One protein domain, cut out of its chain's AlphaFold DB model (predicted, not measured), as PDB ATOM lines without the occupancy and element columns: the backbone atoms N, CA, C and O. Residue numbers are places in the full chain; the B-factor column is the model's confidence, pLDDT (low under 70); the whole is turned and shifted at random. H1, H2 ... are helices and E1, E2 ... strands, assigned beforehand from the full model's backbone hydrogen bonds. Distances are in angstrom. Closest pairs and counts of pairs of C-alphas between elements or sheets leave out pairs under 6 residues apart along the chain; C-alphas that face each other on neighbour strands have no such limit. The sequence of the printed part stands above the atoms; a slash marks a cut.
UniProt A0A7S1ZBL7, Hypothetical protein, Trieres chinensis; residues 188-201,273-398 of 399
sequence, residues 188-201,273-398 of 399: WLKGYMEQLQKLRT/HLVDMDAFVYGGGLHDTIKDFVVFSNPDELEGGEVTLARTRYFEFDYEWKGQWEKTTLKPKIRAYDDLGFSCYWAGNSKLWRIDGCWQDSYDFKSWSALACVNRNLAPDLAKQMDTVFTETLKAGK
ATOM      1  N   TRP A 188     -21.230  64.375  62.533       44.00
ATOM      2  CA  TRP A 188     -21.545  65.739  62.112       44.00
ATOM      3  C   TRP A 188     -20.751  66.199  60.884       44.00
ATOM      4  O   TRP A 188     -21.311  66.903  60.052       44.00
ATOM      5  N   LEU A 189     -19.521  65.710  60.681       37.03
ATOM      6  CA  LEU A 189     -18.681  66.097  59.538       37.03
ATOM      7  C   LEU A 189     -19.339  65.788  58.181       37.03
ATOM      8  O   LEU A 189     -19.206  66.555  57.232       37.03
ATOM      9  N   LYS A 190     -20.107  64.693  58.086       37.56
ATOM     10  CA  LYS A 190     -20.838  64.351  56.858       37.56
ATOM     11  C   LYS A 190     -21.994  65.326  56.597       37.56
ATOM     12  O   LYS A 190     -22.148  65.783  55.472       37.56
ATOM     13  N   GLY A 191     -22.759  65.679  57.633       46.78
ATOM     14  CA  GLY A 191     -23.853  66.651  57.521       46.78
ATOM     15  C   GLY A 191     -23.356  68.067  57.217       46.78
ATOM     16  O   GLY A 191     -23.941  68.758  56.388       46.78
ATOM     17  N   TYR A 192     -22.232  68.451  57.819       41.12
ATOM     18  CA  TYR A 192     -21.546  69.720  57.590       41.12
ATOM     19  C   TYR A 192     -21.044  69.850  56.142       41.12
ATOM     20  O   TYR A 192     -21.352  70.823  55.453       41.12
ATOM     21  N   MET A 193     -20.363  68.822  55.623       45.53
ATOM     22  CA  MET A 193     -19.876  68.820  54.239       45.53
ATOM     23  C   MET A 193     -21.013  68.788  53.205       45.53
ATOM     24  O   MET A 193     -20.906  69.424  52.157       45.53
ATOM     25  N   GLU A 194     -22.123  68.105  53.497       50.62
ATOM     26  CA  GLU A 194     -23.319  68.106  52.641       50.62
ATOM     27  C   GLU A 194     -24.027  69.475  52.614       50.62
ATOM     28  O   GLU A 194     -24.586  69.853  51.583       50.62
ATOM     29  N   GLN A 195     -24.000  70.242  53.710       50.12
ATOM     30  CA  GLN A 195     -24.547  71.605  53.747       50.12
ATOM     31  C   GLN A 195     -23.640  72.611  53.033       50.12
ATOM     32  O   GLN A 195     -24.131  73.384  52.212       50.12
ATOM     33  N   LEU A 196     -22.321  72.542  53.236       45.03
ATOM     34  CA  LEU A 196     -21.366  73.381  52.505       45.03
ATOM     35  C   LEU A 196     -21.421  73.146  50.989       45.03
ATOM     36  O   LEU A 196     -21.335  74.096  50.213       45.03
ATOM     37  N   GLN A 197     -21.629  71.903  50.545       47.25
ATOM     38  CA  GLN A 197     -21.823  71.597  49.123       47.25
ATOM     39  C   GLN A 197     -23.105  72.212  48.545       47.25
ATOM     40  O   GLN A 197     -23.086  72.647  47.396       47.25
ATOM     41  N   LYS A 198     -24.192  72.297  49.325       50.28
ATOM     42  CA  LYS A 198     -25.439  72.974  48.918       50.28
ATOM     43  C   LYS A 198     -25.302  74.497  48.878       50.28
ATOM     44  O   LYS A 198     -25.962  75.141  48.075       50.28
ATOM     45  N   LEU A 199     -24.451  75.073  49.725       44.31
ATOM     46  CA  LEU A 199     -24.189  76.517  49.742       44.31
ATOM     47  C   LEU A 199     -23.270  76.954  48.589       44.31
ATOM     48  O   LEU A 199     -23.381  78.074  48.104       44.31
ATOM     49  N   ARG A 200     -22.427  76.046  48.082       45.09
ATOM     50  CA  ARG A 200     -21.514  76.290  46.953       45.09
ATOM     51  C   ARG A 200     -22.203  76.364  45.581       45.09
ATOM     52  O   ARG A 200     -21.548  76.725  44.610       45.09
ATOM     53  N   THR A 201     -23.483  75.990  45.475       44.47
ATOM     54  CA  THR A 201     -24.240  76.028  44.208       44.47
ATOM     55  C   THR A 201     -24.938  77.361  43.940       44.47
ATOM     56  O   THR A 201     -25.544  77.505  42.883       44.47
ATOM     57  N   HIS A 273     -29.149  66.438  67.453       25.81
ATOM     58  CA  HIS A 273     -28.034  66.889  66.621       25.81
ATOM     59  C   HIS A 273     -27.340  68.143  67.192       25.81
ATOM     60  O   HIS A 273     -27.970  68.927  67.896       25.81
ATOM     61  N   LEU A 274     -26.072  68.350  66.804       30.00
ATOM     62  CA  LEU A 274     -25.374  69.647  66.773       30.00
ATOM     63  C   LEU A 274     -26.002  70.535  65.682       30.00
ATOM     64  O   LEU A 274     -25.451  70.697  64.600       30.00
ATOM     65  N   VAL A 275     -27.206  71.033  65.926       34.47
ATOM     66  CA  VAL A 275     -27.818  72.101  65.130       34.47
ATOM     67  C   VAL A 275     -28.192  73.179  66.135       34.47
ATOM     68  O   VAL A 275     -29.062  72.910  66.957       34.47
ATOM     69  N   ASP A 276     -27.475  74.315  66.139       50.22
ATOM     70  CA  ASP A 276     -28.106  75.653  66.219       50.22
ATOM     71  C   ASP A 276     -27.168  76.870  66.363       50.22
ATOM     72  O   ASP A 276     -27.661  77.989  66.264       50.22
ATOM     73  N   MET A 277     -25.846  76.740  66.533       47.34
ATOM     74  CA  MET A 277     -24.956  77.905  66.309       47.34
ATOM     75  C   MET A 277     -24.814  78.172  64.814       47.34
ATOM     76  O   MET A 277     -24.995  79.299  64.371       47.34
ATOM     77  N   ASP A 278     -24.688  77.106  64.028       53.47
ATOM     78  CA  ASP A 278     -24.800  77.157  62.577       53.47
ATOM     79  C   ASP A 278     -26.148  77.733  62.122       53.47
ATOM     80  O   ASP A 278     -26.197  78.540  61.212       53.47
ATOM     81  N   ALA A 279     -27.272  77.396  62.758       53.62
ATOM     82  CA  ALA A 279     -28.554  78.005  62.385       53.62
ATOM     83  C   ALA A 279     -28.646  79.480  62.810       53.62
ATOM     84  O   ALA A 279     -29.292  80.277  62.137       53.62
ATOM     85  N   PHE A 280     -27.986  79.872  63.895       54.38
ATOM     86  CA  PHE A 280     -27.912  81.267  64.315       54.38
ATOM     87  C   PHE A 280     -27.034  82.098  63.365       54.38
ATOM     88  O   PHE A 280     -27.475  83.115  62.829       54.38
ATOM     89  N   VAL A 281     -25.818  81.617  63.096       55.78
ATOM     90  CA  VAL A 281     -24.824  82.235  62.211       55.78
ATOM     91  C   VAL A 281     -25.251  82.159  60.742       55.78
ATOM     92  O   VAL A 281     -25.202  83.152  60.021       55.78
ATOM     93  N   TYR A 282     -25.725  81.007  60.278       56.72
ATOM     94  CA  TYR A 282     -26.077  80.779  58.874       56.72
ATOM     95  C   TYR A 282     -27.571  80.965  58.567       56.72
ATOM     96  O   TYR A 282     -27.915  81.263  57.428       56.72
ATOM     97  N   GLY A 283     -28.474  80.829  59.543       49.81
ATOM     98  CA  GLY A 283     -29.931  80.915  59.338       49.81
ATOM     99  C   GLY A 283     -30.579  82.249  59.734       49.81
ATOM    100  O   GLY A 283     -31.670  82.552  59.253       49.81
ATOM    101  N   GLY A 284     -29.924  83.077  60.557       53.22
ATOM    102  CA  GLY A 284     -30.463  84.356  61.048       53.22
ATOM    103  C   GLY A 284     -30.206  85.586  60.164       53.22
ATOM    104  O   GLY A 284     -30.431  86.707  60.612       53.22
ATOM    105  N   GLY A 285     -29.688  85.417  58.941       51.38
ATOM    106  CA  GLY A 285     -29.217  86.530  58.096       51.38
ATOM    107  C   GLY A 285     -27.836  87.072  58.490       51.38
ATOM    108  O   GLY A 285     -27.351  88.043  57.914       51.38
ATOM    109  N   LEU A 286     -27.174  86.431  59.455       55.38
ATOM    110  CA  LEU A 286     -25.837  86.807  59.904       55.38
ATOM    111  C   LEU A 286     -24.729  86.370  58.930       55.38
ATOM    112  O   LEU A 286     -23.638  86.938  58.927       55.38
ATOM    113  N   HIS A 287     -25.032  85.417  58.049       56.31
ATOM    114  CA  HIS A 287     -24.147  84.977  56.975       56.31
ATOM    115  C   HIS A 287     -23.613  86.158  56.145       56.31
ATOM    116  O   HIS A 287     -22.418  86.223  55.868       56.31
ATOM    117  N   ASP A 288     -24.450  87.165  55.866       56.81
ATOM    118  CA  ASP A 288     -24.044  88.351  55.096       56.81
ATOM    119  C   ASP A 288     -23.057  89.259  55.857       56.81
ATOM    120  O   ASP A 288     -22.335  90.063  55.257       56.81
ATOM    121  N   THR A 289     -23.002  89.145  57.190       58.69
ATOM    122  CA  THR A 289     -22.128  89.961  58.053       58.69
ATOM    123  C   THR A 289     -20.802  89.282  58.401       58.69
ATOM    124  O   THR A 289     -19.805  89.984  58.629       58.69
ATOM    125  N   ILE A 290     -20.737  87.947  58.375       64.81
ATOM    126  CA  ILE A 290     -19.508  87.187  58.636       64.81
ATOM    127  C   ILE A 290     -18.855  86.798  57.309       64.81
ATOM    128  O   ILE A 290     -19.018  85.698  56.796       64.81
ATOM    129  N   LYS A 291     -18.064  87.723  56.762       71.69
ATOM    130  CA  LYS A 291     -17.226  87.449  55.582       71.69
ATOM    131  C   LYS A 291     -15.951  86.669  55.916       71.69
ATOM    132  O   LYS A 291     -15.399  86.011  55.043       71.69
ATOM    133  N   ASP A 292     -15.529  86.716  57.179       80.00
ATOM    134  CA  ASP A 292     -14.274  86.145  57.663       80.00
ATOM    135  C   ASP A 292     -14.566  85.151  58.798       80.00
ATOM    136  O   ASP A 292     -14.586  85.522  59.976       80.00
ATOM    137  N   PHE A 293     -14.837  83.900  58.415       86.19
ATOM    138  CA  PHE A 293     -15.045  82.756  59.307       86.19
ATOM    139  C   PHE A 293     -13.875  81.775  59.164       86.19
ATOM    140  O   PHE A 293     -13.515  81.384  58.048       86.19
ATOM    141  N   VAL A 294     -13.286  81.378  60.292       89.19
ATOM    142  CA  VAL A 294     -12.174  80.419  60.343       89.19
ATOM    143  C   VAL A 294     -12.496  79.337  61.369       89.19
ATOM    144  O   VAL A 294     -12.981  79.644  62.454       89.19
ATOM    145  N   VAL A 295     -12.209  78.079  61.035       89.19
ATOM    146  CA  VAL A 295     -12.294  76.955  61.980       89.19
ATOM    147  C   VAL A 295     -10.899  76.416  62.213       89.19
ATOM    148  O   VAL A 295     -10.154  76.208  61.252       89.19
ATOM    149  N   PHE A 296     -10.567  76.177  63.476       88.94
ATOM    150  CA  PHE A 296      -9.322  75.546  63.891       88.94
ATOM    151  C   PHE A 296      -9.626  74.230  64.598       88.94
ATOM    152  O   PHE A 296     -10.592  74.128  65.350       88.94
ATOM    153  N   SER A 297      -8.798  73.215  64.374       86.38
ATOM    154  CA  SER A 297      -8.932  71.933  65.080       86.38
ATOM    155  C   SER A 297      -7.911  71.804  66.206       86.38
ATOM    156  O   SER A 297      -8.168  71.148  67.213       86.38
ATOM    157  N   ASN A 298      -6.753  72.454  66.054       88.75
ATOM    158  CA  ASN A 298      -5.605  72.255  66.928       88.75
ATOM    159  C   ASN A 298      -5.112  73.556  67.590       88.75
ATOM    160  O   ASN A 298      -5.144  74.628  66.980       88.75
ATOM    161  N   PRO A 299      -4.566  73.480  68.819       90.31
ATOM    162  CA  PRO A 299      -3.999  74.630  69.514       90.31
ATOM    163  C   PRO A 299      -2.778  75.230  68.803       90.31
ATOM    164  O   PRO A 299      -2.574  76.439  68.924       90.31
ATOM    165  N   ASP A 300      -1.988  74.435  68.073       89.88
ATOM    166  CA  ASP A 300      -0.799  74.918  67.352       89.88
ATOM    167  C   ASP A 300      -1.183  75.749  66.113       89.88
ATOM    168  O   ASP A 300      -0.517  76.731  65.781       89.88
ATOM    169  N   GLU A 301      -2.297  75.409  65.452       89.12
ATOM    170  CA  GLU A 301      -2.845  76.188  64.330       89.12
ATOM    171  C   GLU A 301      -3.265  77.588  64.796       89.12
ATOM    172  O   GLU A 301      -3.071  78.575  64.084       89.12
ATOM    173  N   LEU A 302      -3.793  77.678  66.019       87.56
ATOM    174  CA  LEU A 302      -4.155  78.945  66.642       87.56
ATOM    175  C   LEU A 302      -2.920  79.783  67.016       87.56
ATOM    176  O   LEU A 302      -2.971  81.004  66.890       87.56
ATOM    177  N   GLU A 303      -1.810  79.166  67.441       87.00
ATOM    178  CA  GLU A 303      -0.552  79.890  67.723       87.00
ATOM    179  C   GLU A 303       0.105  80.421  66.450       87.00
ATOM    180  O   GLU A 303       0.528  81.574  66.401       87.00
ATOM    181  N   GLY A 304       0.154  79.605  65.394       87.88
ATOM    182  CA  GLY A 304       0.674  80.034  64.093       87.88
ATOM    183  C   GLY A 304      -0.236  81.035  63.371       87.88
ATOM    184  O   GLY A 304       0.176  81.661  62.394       87.88
ATOM    185  N   GLY A 305      -1.473  81.185  63.844       89.12
ATOM    186  CA  GLY A 305      -2.530  81.961  63.217       89.12
ATOM    187  C   GLY A 305      -2.604  83.431  63.622       89.12
ATOM    188  O   GLY A 305      -3.536  84.084  63.173       89.12
ATOM    189  N   GLU A 306      -1.683  83.980  64.421       89.44
ATOM    190  CA  GLU A 306      -1.810  85.334  65.006       89.44
ATOM    191  C   GLU A 306      -2.125  86.432  63.969       89.44
ATOM    192  O   GLU A 306      -3.058  87.217  64.143       89.44
ATOM    193  N   VAL A 307      -1.421  86.439  62.829       90.31
ATOM    194  CA  VAL A 307      -1.666  87.395  61.729       90.31
ATOM    195  C   VAL A 307      -3.063  87.222  61.128       90.31
ATOM    196  O   VAL A 307      -3.703  88.197  60.732       90.31
ATOM    197  N   THR A 308      -3.546  85.983  61.049       92.81
ATOM    198  CA  THR A 308      -4.906  85.690  60.592       92.81
ATOM    199  C   THR A 308      -5.920  86.127  61.645       92.81
ATOM    200  O   THR A 308      -6.843  86.855  61.299       92.81
ATOM    201  N   LEU A 309      -5.709  85.797  62.921       94.00
ATOM    202  CA  LEU A 309      -6.589  86.176  64.029       94.00
ATOM    203  C   LEU A 309      -6.755  87.696  64.145       94.00
ATOM    204  O   LEU A 309      -7.865  88.164  64.381       94.00
ATOM    205  N   ALA A 310      -5.705  88.478  63.886       93.88
ATOM    206  CA  ALA A 310      -5.759  89.943  63.916       93.88
ATOM    207  C   ALA A 310      -6.758  90.566  62.916       93.88
ATOM    208  O   ALA A 310      -7.168  91.712  63.089       93.88
ATOM    209  N   ARG A 311      -7.152  89.828  61.870       95.31
ATOM    210  CA  ARG A 311      -8.163  90.242  60.879       95.31
ATOM    211  C   ARG A 311      -9.433  89.391  60.920       95.31
ATOM    212  O   ARG A 311     -10.357  89.645  60.153       95.31
ATOM    213  N   THR A 312      -9.485  88.383  61.784       95.88
ATOM    214  CA  THR A 312     -10.620  87.471  61.880       95.88
ATOM    215  C   THR A 312     -11.726  88.103  62.712       95.88
ATOM    216  O   THR A 312     -11.522  88.510  63.853       95.88
ATOM    217  N   ARG A 313     -12.932  88.161  62.143       96.69
ATOM    218  CA  ARG A 313     -14.131  88.645  62.840       96.69
ATOM    219  C   ARG A 313     -14.677  87.614  63.814       96.69
ATOM    220  O   ARG A 313     -15.119  87.972  64.902       96.69
ATOM    221  N   TYR A 314     -14.647  86.353  63.403       97.06
ATOM    222  CA  TYR A 314     -15.211  85.239  64.140       97.06
ATOM    223  C   TYR A 314     -14.450  83.955  63.823       97.06
ATOM    224  O   TYR A 314     -14.092  83.710  62.668       97.06
ATOM    225  N   PHE A 315     -14.216  83.127  64.833       96.75
ATOM    226  CA  PHE A 315     -13.699  81.786  64.618       96.75
ATOM    227  C   PHE A 315     -14.254  80.792  65.623       96.75
ATOM    228  O   PHE A 315     -14.641  81.154  66.737       96.75
ATOM    229  N   GLU A 316     -14.232  79.531  65.214       96.31
ATOM    230  CA  GLU A 316     -14.572  78.401  66.062       96.31
ATOM    231  C   GLU A 316     -13.408  77.431  66.180       96.31
ATOM    232  O   GLU A 316     -12.573  77.316  65.277       96.31
ATOM    233  N   PHE A 317     -13.353  76.722  67.301       96.19
ATOM    234  CA  PHE A 317     -12.458  75.590  67.447       96.19
ATOM    235  C   PHE A 317     -12.990  74.553  68.424       96.19
ATOM    236  O   PHE A 317     -13.690  74.874  69.386       96.19
ATOM    237  N   ASP A 318     -12.626  73.299  68.179       94.56
ATOM    238  CA  ASP A 318     -12.890  72.213  69.111       94.56
ATOM    239  C   ASP A 318     -11.861  72.250  70.247       94.56
ATOM    240  O   ASP A 318     -10.657  72.356  70.015       94.56
ATOM    241  N   TYR A 319     -12.331  72.124  71.485       95.44
ATOM    242  CA  TYR A 319     -11.514  71.787  72.644       95.44
ATOM    243  C   TYR A 319     -11.882  70.381  73.088       95.44
ATOM    244  O   TYR A 319     -13.054  70.073  73.295       95.44
ATOM    245  N   GLU A 320     -10.891  69.503  73.204       94.38
ATOM    246  CA  GLU A 320     -11.125  68.100  73.527       94.38
ATOM    247  C   GLU A 320     -10.037  67.507  74.429       94.38
ATOM    248  O   GLU A 320      -9.021  68.118  74.737       94.38
ATOM    249  N   TRP A 321     -10.260  66.278  74.891       93.69
ATOM    250  CA  TRP A 321      -9.322  65.551  75.753       93.69
ATOM    251  C   TRP A 321      -8.263  64.755  75.002       93.69
ATOM    252  O   TRP A 321      -7.424  64.114  75.633       93.69
ATOM    253  N   LYS A 322      -8.307  64.777  73.670       91.75
ATOM    254  CA  LYS A 322      -7.368  64.078  72.798       91.75
ATOM    255  C   LYS A 322      -6.468  65.064  72.061       91.75
ATOM    256  O   LYS A 322      -6.625  66.279  72.145       91.75
ATOM    257  N   GLY A 323      -5.493  64.503  71.352       92.62
ATOM    258  CA  GLY A 323      -4.608  65.263  70.483       92.62
ATOM    259  C   GLY A 323      -3.743  66.248  71.263       92.62
ATOM    260  O   GLY A 323      -3.299  65.978  72.380       92.62
ATOM    261  N   GLN A 324      -3.480  67.400  70.660       92.69
ATOM    262  CA  GLN A 324      -2.632  68.422  71.270       92.69
ATOM    263  C   GLN A 324      -3.296  69.093  72.484       92.69
ATOM    264  O   GLN A 324      -2.597  69.503  73.414       92.69
ATOM    265  N   TRP A 325      -4.631  69.128  72.546       94.06
ATOM    266  CA  TRP A 325      -5.366  69.643  73.705       94.06
ATOM    267  C   TRP A 325      -5.153  68.810  74.977       94.06
ATOM    268  O   TRP A 325      -5.234  69.342  76.083       94.06
ATOM    269  N   GLU A 326      -4.747  67.539  74.867       94.50
ATOM    270  CA  GLU A 326      -4.373  66.721  76.031       94.50
ATOM    271  C   GLU A 326      -3.253  67.374  76.862       94.50
ATOM    272  O   GLU A 326      -3.239  67.254  78.089       94.50
ATOM    273  N   LYS A 327      -2.349  68.128  76.231       95.00
ATOM    274  CA  LYS A 327      -1.192  68.759  76.895       95.00
ATOM    275  C   LYS A 327      -1.334  70.267  77.069       95.00
ATOM    276  O   LYS A 327      -0.583  70.856  77.841       95.00
ATOM    277  N   THR A 328      -2.309  70.868  76.400       95.00
ATOM    278  CA  THR A 328      -2.513  72.316  76.378       95.00
ATOM    279  C   THR A 328      -3.697  72.695  77.257       95.00
ATOM    280  O   THR A 328      -4.757  72.077  77.201       95.00
ATOM    281  N   THR A 329      -3.512  73.703  78.101       95.38
ATOM    282  CA  THR A 329      -4.597  74.288  78.893       95.38
ATOM    283  C   THR A 329      -5.313  75.362  78.082       95.38
ATOM    284  O   THR A 329      -4.706  76.067  77.273       95.38
ATOM    285  N   LEU A 330      -6.618  75.499  78.290       95.94
ATOM    286  CA  LEU A 330      -7.456  76.471  77.599       95.94
ATOM    287  C   LEU A 330      -7.263  77.884  78.167       95.94
ATOM    288  O   LEU A 330      -7.298  78.866  77.428       95.94
ATOM    289  N   LYS A 331      -6.979  77.997  79.471       96.31
ATOM    290  CA  LYS A 331      -6.852  79.278  80.193       96.31
ATOM    291  C   LYS A 331      -5.893  80.282  79.536       96.31
ATOM    292  O   LYS A 331      -6.294  81.432  79.356       96.31
ATOM    293  N   PRO A 332      -4.645  79.919  79.173       95.94
ATOM    294  CA  PRO A 332      -3.727  80.865  78.543       95.94
ATOM    295  C   PRO A 332      -4.195  81.286  77.148       95.94
ATOM    296  O   PRO A 332      -3.999  82.436  76.771       95.94
ATOM    297  N   LYS A 333      -4.852  80.382  76.409       95.69
ATOM    298  CA  LYS A 333      -5.377  80.646  75.062       95.69
ATOM    299  C   LYS A 333      -6.499  81.671  75.096       95.69
ATOM    300  O   LYS A 333      -6.427  82.673  74.400       95.69
ATOM    301  N   ILE A 334      -7.483  81.463  75.969       96.62
ATOM    302  CA  ILE A 334      -8.618  82.381  76.112       96.62
ATOM    303  C   ILE A 334      -8.162  83.766  76.571       96.62
ATOM    304  O   ILE A 334      -8.663  84.757  76.056       96.62
ATOM    305  N   ARG A 335      -7.164  83.855  77.461       95.88
ATOM    306  CA  ARG A 335      -6.549  85.144  77.823       95.88
ATOM    307  C   ARG A 335      -5.881  85.825  76.631       95.88
ATOM    308  O   ARG A 335      -6.135  86.998  76.404       95.88
ATOM    309  N   ALA A 336      -5.092  85.087  75.851       95.00
ATOM    310  CA  ALA A 336      -4.459  85.640  74.656       95.00
ATOM    311  C   ALA A 336      -5.496  86.138  73.633       95.00
ATOM    312  O   ALA A 336      -5.307  87.187  73.025       95.00
ATOM    313  N   TYR A 337      -6.617  85.430  73.456       96.00
ATOM    314  CA  TYR A 337      -7.692  85.887  72.570       96.00
ATOM    315  C   TYR A 337      -8.416  87.114  73.124       96.00
ATOM    316  O   TYR A 337      -8.727  88.025  72.359       96.00
ATOM    317  N   ASP A 338      -8.629  87.178  74.437       96.38
ATOM    318  CA  ASP A 338      -9.206  88.353  75.088       96.38
ATOM    319  C   ASP A 338      -8.314  89.594  74.912       96.38
ATOM    320  O   ASP A 338      -8.805  90.657  74.527       96.38
ATOM    321  N   ASP A 339      -6.995  89.432  75.057       95.50
ATOM    322  CA  ASP A 339      -6.003  90.481  74.793       95.50
ATOM    323  C   ASP A 339      -6.032  90.948  73.321       95.50
ATOM    324  O   ASP A 339      -5.858  92.134  73.033       95.50
ATOM    325  N   LEU A 340      -6.325  90.041  72.381       96.06
ATOM    326  CA  LEU A 340      -6.534  90.345  70.957       96.06
ATOM    327  C   LEU A 340      -7.919  90.948  70.647       96.06
ATOM    328  O   LEU A 340      -8.223  91.259  69.490       96.06
ATOM    329  N   GLY A 341      -8.766  91.143  71.658       96.81
ATOM    330  CA  GLY A 341     -10.082  91.758  71.511       96.81
ATOM    331  C   GLY A 341     -11.225  90.777  71.259       96.81
ATOM    332  O   GLY A 341     -12.301  91.223  70.859       96.81
ATOM    333  N   PHE A 342     -11.033  89.474  71.470       97.75
ATOM    334  CA  PHE A 342     -12.081  88.470  71.290       97.75
ATOM    335  C   PHE A 342     -12.852  88.181  72.577       97.75
ATOM    336  O   PHE A 342     -12.262  87.941  73.625       97.75
ATOM    337  N   SER A 343     -14.179  88.123  72.480       97.75
ATOM    338  CA  SER A 343     -15.021  87.473  73.491       97.75
ATOM    339  C   SER A 343     -15.248  86.025  73.079       97.75
ATOM    340  O   SER A 343     -15.609  85.773  71.928       97.75
ATOM    341  N   CYS A 344     -15.056  85.085  73.999       97.38
ATOM    342  CA  CYS A 344     -15.120  83.655  73.711       97.38
ATOM    343  C   CYS A 344     -16.207  82.976  74.540       97.38
ATOM    344  O   CYS A 344     -16.428  83.298  75.711       97.38
ATOM    345  N   TYR A 345     -16.864  81.998  73.928       97.25
ATOM    346  CA  TYR A 345     -18.021  81.315  74.479       97.25
ATOM    347  C   TYR A 345     -17.907  79.810  74.261       97.25
ATOM    348  O   TYR A 345     -17.472  79.368  73.199       97.25
ATOM    349  N   TRP A 346     -18.389  79.018  75.216       96.12
ATOM    350  CA  TRP A 346     -18.790  77.647  74.921       96.12
ATOM    351  C   TRP A 346     -20.042  77.672  74.053       96.12
ATOM    352  O   TRP A 346     -21.086  78.174  74.485       96.12
ATOM    353  N   ALA A 347     -19.932  77.114  72.853       95.50
ATOM    354  CA  ALA A 347     -21.033  76.949  71.924       95.50
ATOM    355  C   ALA A 347     -21.787  75.649  72.232       95.50
ATOM    356  O   ALA A 347     -21.231  74.551  72.180       95.50
ATOM    357  N   GLY A 348     -23.066  75.775  72.580       90.81
ATOM    358  CA  GLY A 348     -23.994  74.656  72.741       90.81
ATOM    359  C   GLY A 348     -25.233  74.818  71.861       90.81
ATOM    360  O   GLY A 348     -25.350  75.774  71.097       90.81
ATOM    361  N   ASN A 349     -26.193  73.902  71.997       89.25
ATOM    362  CA  ASN A 349     -27.460  73.954  71.258       89.25
ATOM    363  C   ASN A 349     -28.257  75.214  71.638       89.25
ATOM    364  O   ASN A 349     -28.878  75.252  72.705       89.25
ATOM    365  N   SER A 350     -28.178  76.240  70.786       89.25
ATOM    366  CA  SER A 350     -28.830  77.552  70.940       89.25
ATOM    367  C   SER A 350     -28.466  78.284  72.245       89.25
ATOM    368  O   SER A 350     -29.201  79.152  72.715       89.25
ATOM    369  N   LYS A 351     -27.339  77.917  72.865       93.62
ATOM    370  CA  LYS A 351     -26.865  78.475  74.135       93.62
ATOM    371  C   LYS A 351     -25.404  78.852  74.014       93.62
ATOM    372  O   LYS A 351     -24.612  78.082  73.476       93.62
ATOM    373  N   LEU A 352     -25.059  79.994  74.592       95.38
ATOM    374  CA  LEU A 352     -23.683  80.455  74.709       95.38
ATOM    375  C   LEU A 352     -23.344  80.651  76.179       95.38
ATOM    376  O   LEU A 352     -24.133  81.236  76.918       95.38
ATOM    377  N   TRP A 353     -22.166  80.188  76.593       95.00
ATOM    378  CA  TRP A 353     -21.616  80.469  77.920       95.00
ATOM    379  C   TRP A 353     -20.306  81.213  77.775       95.00
ATOM    380  O   TRP A 353     -19.326  80.635  77.317       95.00
ATOM    381  N   ARG A 354     -20.289  82.486  78.164       95.69
ATOM    382  CA  ARG A 354     -19.091  83.318  78.088       95.69
ATOM    383  C   ARG A 354     -18.007  82.804  79.038       95.69
ATOM    384  O   ARG A 354     -18.307  82.463  80.184       95.69
ATOM    385  N   ILE A 355     -16.765  82.757  78.561       95.88
ATOM    386  CA  ILE A 355     -15.617  82.235  79.323       95.88
ATOM    387  C   ILE A 355     -14.425  83.193  79.416       95.88
ATOM    388  O   ILE A 355     -13.477  82.907  80.150       95.88
ATOM    389  N   ASP A 356     -14.454  84.317  78.702       92.75
ATOM    390  CA  ASP A 356     -13.491  85.410  78.868       92.75
ATOM    391  C   ASP A 356     -13.837  86.304  80.075       92.75
ATOM    392  O   ASP A 356     -14.944  86.259  80.619       92.75
ATOM    393  N   GLY A 357     -12.855  87.085  80.543       89.75
ATOM    394  CA  GLY A 357     -12.949  87.962  81.718       89.75
ATOM    395  C   GLY A 357     -12.972  87.224  83.063       89.75
ATOM    396  O   GLY A 357     -12.142  87.489  83.934       89.75
ATOM    397  N   CYS A 358     -13.884  86.260  83.225       89.81
ATOM    398  CA  CYS A 358     -14.108  85.545  84.476       89.81
ATOM    399  C   CYS A 358     -13.740  84.067  84.440       89.81
ATOM    400  O   CYS A 358     -14.591  83.175  84.499       89.81
ATOM    401  N   TRP A 359     -12.441  83.806  84.351       92.50
ATOM    402  CA  TRP A 359     -11.959  82.437  84.260       92.50
ATOM    403  C   TRP A 359     -12.233  81.628  85.533       92.50
ATOM    404  O   TRP A 359     -11.796  82.009  86.620       92.50
ATOM    405  N   GLN A 360     -12.838  80.454  85.369       91.62
ATOM    406  CA  GLN A 360     -12.937  79.429  86.406       91.62
ATOM    407  C   GLN A 360     -12.078  78.231  86.030       91.62
ATOM    408  O   GLN A 360     -12.080  77.804  84.879       91.62
ATOM    409  N   ASP A 361     -11.375  77.643  86.996       92.25
ATOM    410  CA  ASP A 361     -10.493  76.503  86.719       92.25
ATOM    411  C   ASP A 361     -11.262  75.267  86.221       92.25
ATOM    412  O   ASP A 361     -10.711  74.462  85.475       92.25
ATOM    413  N   SER A 362     -12.565  75.175  86.511       91.19
ATOM    414  CA  SER A 362     -13.459  74.190  85.901       91.19
ATOM    415  C   SER A 362     -13.557  74.309  84.376       91.19
ATOM    416  O   SER A 362     -13.798  73.319  83.703       91.19
ATOM    417  N   TYR A 363     -13.341  75.478  83.775       93.88
ATOM    418  CA  TYR A 363     -13.387  75.603  82.311       93.88
ATOM    419  C   TYR A 363     -12.237  74.884  81.603       93.88
ATOM    420  O   TYR A 363     -12.318  74.652  80.405       93.88
ATOM    421  N   ASP A 364     -11.190  74.491  82.328       94.19
ATOM    422  CA  ASP A 364     -10.067  73.726  81.775       94.19
ATOM    423  C   ASP A 364     -10.326  72.206  81.773       94.19
ATOM    424  O   ASP A 364      -9.415  71.383  81.649       94.19
ATOM    425  N   PHE A 365     -11.587  71.809  81.962       92.12
ATOM    426  CA  PHE A 365     -11.992  70.419  81.885       92.12
ATOM    427  C   PHE A 365     -12.040  69.928  80.458       92.12
ATOM    428  O   PHE A 365     -12.847  70.363  79.639       92.12
ATOM    429  N   LYS A 366     -11.207  68.935  80.198       90.56
ATOM    430  CA  LYS A 366     -11.060  68.350  78.881       90.56
ATOM    431  C   LYS A 366     -12.230  67.422  78.580       90.56
ATOM    432  O   LYS A 366     -12.252  66.257  78.967       90.56
ATOM    433  N   SER A 367     -13.195  67.954  77.850       92.12
ATOM    434  CA  SER A 367     -14.263  67.225  77.175       92.12
ATOM    435  C   SER A 367     -14.406  67.808  75.781       92.12
ATOM    436  O   SER A 367     -14.111  68.983  75.603       92.12
ATOM    437  N   TRP A 368     -14.881  67.017  74.812       93.44
ATOM    438  CA  TRP A 368     -15.233  67.585  73.511       93.44
ATOM    439  C   TRP A 368     -16.282  68.673  73.719       93.44
ATOM    440  O   TRP A 368     -17.367  68.418  74.246       93.44
ATOM    441  N   SER A 369     -15.912  69.885  73.344       94.00
ATOM    442  CA  SER A 369     -16.738  71.074  73.370       94.00
ATOM    443  C   SER A 369     -16.308  72.019  72.245       94.00
ATOM    444  O   SER A 369     -15.130  72.072  71.902       94.00
ATOM    445  N   ALA A 370     -17.263  72.734  71.655       95.19
ATOM    446  CA  ALA A 370     -16.983  73.743  70.639       95.19
ATOM    447  C   ALA A 370     -16.869  75.119  71.302       95.19
ATOM    448  O   ALA A 370     -17.681  75.479  72.163       95.19
ATOM    449  N   LEU A 371     -15.864  75.887  70.901       96.38
ATOM    450  CA  LEU A 371     -15.653  77.266  71.321       96.38
ATOM    451  C   LEU A 371     -15.922  78.194  70.156       96.38
ATOM    452  O   LEU A 371     -15.396  77.978  69.072       96.38
ATOM    453  N   ALA A 372     -16.692  79.242  70.412       97.25
ATOM    454  CA  ALA A 372     -16.973  80.310  69.469       97.25
ATOM    455  C   ALA A 372     -16.381  81.614  70.004       97.25
ATOM    456  O   ALA A 372     -16.706  82.035  71.116       97.25
ATOM    457  N   CYS A 373     -15.521  82.259  69.224       97.88
ATOM    458  CA  CYS A 373     -14.866  83.508  69.588       97.88
ATOM    459  C   CYS A 373     -15.179  84.598  68.559       97.88
ATOM    460  O   CYS A 373     -15.019  84.401  67.356       97.88
ATOM    461  N   VAL A 374     -15.579  85.778  69.034       97.75
ATOM    462  CA  VAL A 374     -15.911  86.949  68.205       97.75
ATOM    463  C   VAL A 374     -15.040  88.141  68.566       97.75
ATOM    464  O   VAL A 374     -14.904  88.487  69.737       97.75
ATOM    465  N   ASN A 375     -14.470  88.800  67.560       97.94
ATOM    466  CA  ASN A 375     -13.675  90.003  67.756       97.94
ATOM    467  C   ASN A 375     -14.591  91.210  68.009       97.94
ATOM    468  O   ASN A 375     -15.309  91.659  67.111       97.94
ATOM    469  N   ARG A 376     -14.530  91.774  69.219       97.69
ATOM    470  CA  ARG A 376     -15.364  92.902  69.664       97.69
ATOM    471  C   ARG A 376     -15.176  94.160  68.817       97.69
ATOM    472  O   ARG A 376     -16.108  94.946  68.683       97.69
ATOM    473  N   ASN A 377     -13.984  94.344  68.251       97.25
ATOM    474  CA  ASN A 377     -13.632  95.533  67.480       97.25
ATOM    475  C   ASN A 377     -13.991  95.380  65.997       97.25
ATOM    476  O   ASN A 377     -14.451  96.334  65.375       97.25
ATOM    477  N   LEU A 378     -13.784  94.188  65.425       96.75
ATOM    478  CA  LEU A 378     -14.032  93.935  63.999       96.75
ATOM    479  C   LEU A 378     -15.486  93.553  63.692       96.75
ATOM    480  O   LEU A 378     -15.942  93.762  62.567       96.75
ATOM    481  N   ALA A 379     -16.209  92.994  64.665       96.94
ATOM    482  CA  ALA A 379     -17.596  92.561  64.519       96.94
ATOM    483  C   ALA A 379     -18.452  92.939  65.750       96.94
ATOM    484  O   ALA A 379     -19.002  92.057  66.415       96.94
ATOM    485  N   PRO A 380     -18.600  94.242  66.065       96.75
ATOM    486  CA  PRO A 380     -19.300  94.699  67.269       96.75
ATOM    487  C   PRO A 380     -20.778  94.285  67.304       96.75
ATOM    488  O   PRO A 380     -21.287  93.922  68.365       96.75
ATOM    489  N   ASP A 381     -21.463  94.285  66.155       96.25
ATOM    490  CA  ASP A 381     -22.868  93.868  66.073       96.25
ATOM    491  C   ASP A 381     -23.033  92.379  66.397       96.25
ATOM    492  O   ASP A 381     -23.922  92.010  67.163       96.25
ATOM    493  N   LEU A 382     -22.133  91.530  65.887       95.69
ATOM    494  CA  LEU A 382     -22.119  90.107  66.213       95.69
ATOM    495  C   LEU A 382     -21.776  89.873  67.683       95.69
ATOM    496  O   LEU A 382     -22.460  89.107  68.356       95.69
ATOM    497  N   ALA A 383     -20.766  90.567  68.209       96.69
ATOM    498  CA  ALA A 383     -20.405  90.464  69.619       96.69
ATOM    499  C   ALA A 383     -21.602  90.793  70.524       96.69
ATOM    500  O   ALA A 383     -21.926  90.021  71.426       96.69
ATOM    501  N   LYS A 384     -22.337  91.869  70.210       96.69
ATOM    502  CA  LYS A 384     -23.565  92.254  70.916       96.69
ATOM    503  C   LYS A 384     -24.662  91.191  70.823       96.69
ATOM    504  O   LYS A 384     -25.387  90.964  71.795       96.69
ATOM    505  N   GLN A 385     -24.819  90.550  69.669       95.69
ATOM    506  CA  GLN A 385     -25.788  89.472  69.502       95.69
ATOM    507  C   GLN A 385     -25.402  88.220  70.301       95.69
ATOM    508  O   GLN A 385     -26.252  87.667  70.995       95.69
ATOM    509  N   MET A 386     -24.129  87.815  70.290       96.06
ATOM    510  CA  MET A 386     -23.644  86.702  71.116       96.06
ATOM    511  C   MET A 386     -23.802  86.992  72.614       96.06
ATOM    512  O   MET A 386     -24.266  86.126  73.354       96.06
ATOM    513  N   ASP A 387     -23.528  88.223  73.058       96.25
ATOM    514  CA  ASP A 387     -23.794  88.664  74.437       96.25
ATOM    515  C   ASP A 387     -25.301  88.628  74.773       96.25
ATOM    516  O   ASP A 387     -25.693  88.312  75.904       96.25
ATOM    517  N   THR A 388     -26.171  88.909  73.796       96.00
ATOM    518  CA  THR A 388     -27.631  88.794  73.961       96.00
ATOM    519  C   THR A 388     -28.035  87.336  74.179       96.00
ATOM    520  O   THR A 388     -28.707  87.042  75.168       96.00
ATOM    521  N   VAL A 389     -27.547  86.410  73.345       94.94
ATOM    522  CA  VAL A 389     -27.788  84.960  73.492       94.94
ATOM    523  C   VAL A 389     -27.222  84.430  74.813       94.94
ATOM    524  O   VAL A 389     -27.867  83.630  75.493       94.94
ATOM    525  N   PHE A 390     -26.045  84.898  75.236       94.94
ATOM    526  CA  PHE A 390     -25.491  84.580  76.554       94.94
ATOM    527  C   PHE A 390     -26.418  85.057  77.681       94.94
ATOM    528  O   PHE A 390     -26.754  84.294  78.587       94.94
ATOM    529  N   THR A 391     -26.914  86.290  77.600       94.94
ATOM    530  CA  THR A 391     -27.846  86.844  78.592       94.94
ATOM    531  C   THR A 391     -29.160  86.057  78.644       94.94
ATOM    532  O   THR A 391     -29.698  85.807  79.726       94.94
ATOM    533  N   GLU A 392     -29.688  85.637  77.495       94.38
ATOM    534  CA  GLU A 392     -30.864  84.764  77.404       94.38
ATOM    535  C   GLU A 392     -30.592  83.378  77.992       94.38
ATOM    536  O   GLU A 392     -31.414  82.859  78.751       94.38
ATOM    537  N   THR A 393     -29.405  82.824  77.740       92.00
ATOM    538  CA  THR A 393     -28.943  81.558  78.322       92.00
ATOM    539  C   THR A 393     -28.933  81.633  79.853       92.00
ATOM    540  O   THR A 393     -29.469  80.741  80.517       92.00
ATOM    541  N   LEU A 394     -28.414  82.727  80.426       90.50
ATOM    542  CA  LEU A 394     -28.426  82.962  81.874       90.50
ATOM    543  C   LEU A 394     -29.846  83.086  82.439       90.50
ATOM    544  O   LEU A 394     -30.114  82.592  83.533       90.50
ATOM    545  N   LYS A 395     -30.767  83.742  81.723       92.25
ATOM    546  CA  LYS A 395     -32.174  83.855  82.146       92.25
ATOM    547  C   LYS A 395     -32.873  82.496  82.126       92.25
ATOM    548  O   LYS A 395     -33.576  82.173  83.079       92.25
ATOM    549  N   ALA A 396     -32.650  81.696  81.085       91.00
ATOM    550  CA  ALA A 396     -33.252  80.373  80.940       91.00
ATOM    551  C   ALA A 396     -32.731  79.365  81.976       91.00
ATOM    552  O   ALA A 396     -33.496  78.535  82.450       91.00
ATOM    553  N   GLY A 397     -31.451  79.446  82.362       81.88
ATOM    554  CA  GLY A 397     -30.861  78.587  83.399       81.88
ATOM    555  C   GLY A 397     -31.282  78.923  84.835       81.88
ATOM    556  O   GLY A 397     -30.937  78.185  85.755       81.88
ATOM    557  N   LYS A 398     -32.001  80.032  85.053       60.16
ATOM    558  CA  LYS A 398     -32.557  80.393  86.367       60.16
ATOM    559  C   LYS A 398     -33.909  79.728  86.660       60.16
ATOM    560  O   LYS A 398     -34.333  79.810  87.815       60.16
TER     561      LYS A 398
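What this domain is: This is residues 188 to 201 and 273 to 398 of the 399 residues of the protein "Hypothetical protein" of Trieres chinensis (UniProt A0A7S1ZBL7). A strongly twisted sheet of five strands runs through the middle of a rounded body, with the long helix H8 slanting over one face and the shorter H6 running along the strands over the other. The short helix H7 packs on H6, H2, H3 and H4 only graze the sheet, and residues 193 to 201, of which 193 to 199 belong to H1, stick out. The 140 printed residues have eight named helices and five named strands, in the order H1 H2 E1 H3 H4 E2 H5 H6 E3 E4 H7 E5 H8; the class is mixed, helices and strands. The sheet is mixed, in the order E1 E2 E5 E3 E4, with E1 and E2 parallel and the other neighbours antiparallel. The whole is compact, with a radius of gyration of the C-alphas of 14.8 A and spans of 41 by 35 by 30 A.

How they stand to each other: H1, residues 188 to 199, touches no helix and is not on the sheet. H2, residues 277 to 283, only grazes the sheet with Met 277, whose C-alpha is 6.9 A from that of Ala 347 in E3, residues 342 to 348. E1, residues 293 to 296, is an edge strand and the parallel neighbour of E2, residues 314 to 319, at 19 degrees; N 296 and O 316 are 2.9 A apart, within hydrogen-bond range. Between them H3, residues 299 to 304, and H4, residues 306 to 309, meet only through their link; E1, H3, H4 and E2 form a strand-helix-strand unit, two parallel neighbour strands with helices between, with a right-handed crossover. H5, residues 323 to 326, and H3 only just touch, with 3 pairs of C-alphas within 8 A, the closest those of Pro 299 and Gln 324, 6.6 A apart. H6, residues 330 to 339, is on the sheet at a height of 9.3 A, over E3 and E5, residues 369 to 375, and runs along the strands, at 1 degrees to E5 on the local plane. E3 and E4, residues 351 to 354, form a hairpin, with N 346 and O 353 at 2.8 A. H7, residues 361 to 364, and H6 touch, the closest C-alphas being those of Leu 330 and Asp 364, 5.6 A apart. E5 is antiparallel to E2, with N 319 and O 369 at 2.8 A, and to E3, with N 345 and O 372 at 2.8 A. Two split units, whose parallel strands have another strand between them, have right-handed crossovers: E2, H5, H6, E3 and E4, H7, E5. H8, residues 380 to 396, is on the opposite face from H6 at a height of 8.8 A, slantwise to the strands at 42 degrees to E3 on the local plane; the C-alphas of Leu 352 in E4 and Phe 390 are its closest to that strand, 4.9 A apart. In H1, H2, H3, H6 and H8 every O i to N i+4 pair is within hydrogen-bond range; H4, H5 and H7 are too short for such a pair.

Where its parts are: H1 begins at C-alpha 188 (-21.545, 65.739, 62.112) and is 16.6 A long. E2 measures 16.3 A, H6 14.4 A, E3 18.3 A and E5 20.0 A, from C-alpha 369 (-16.738, 71.074, 73.370) to C-alpha 375. H8 measures 24.2 A and ends at C-alpha 396 (-33.252, 80.373, 80.940).

The domain as a whole: The C-alphas of Thr 201 and Asp 361, the two farthest apart, are 44.7 A apart. Residues 202 to 272 are not printed, and the gap from C-alpha 201 to C-alpha 273 is 24.5 A. Of the links that are printed whole, none is long. The mean pLDDT of the printed part is 82.8; residues 188 to 201, 273 to 290 and 398 are under 70.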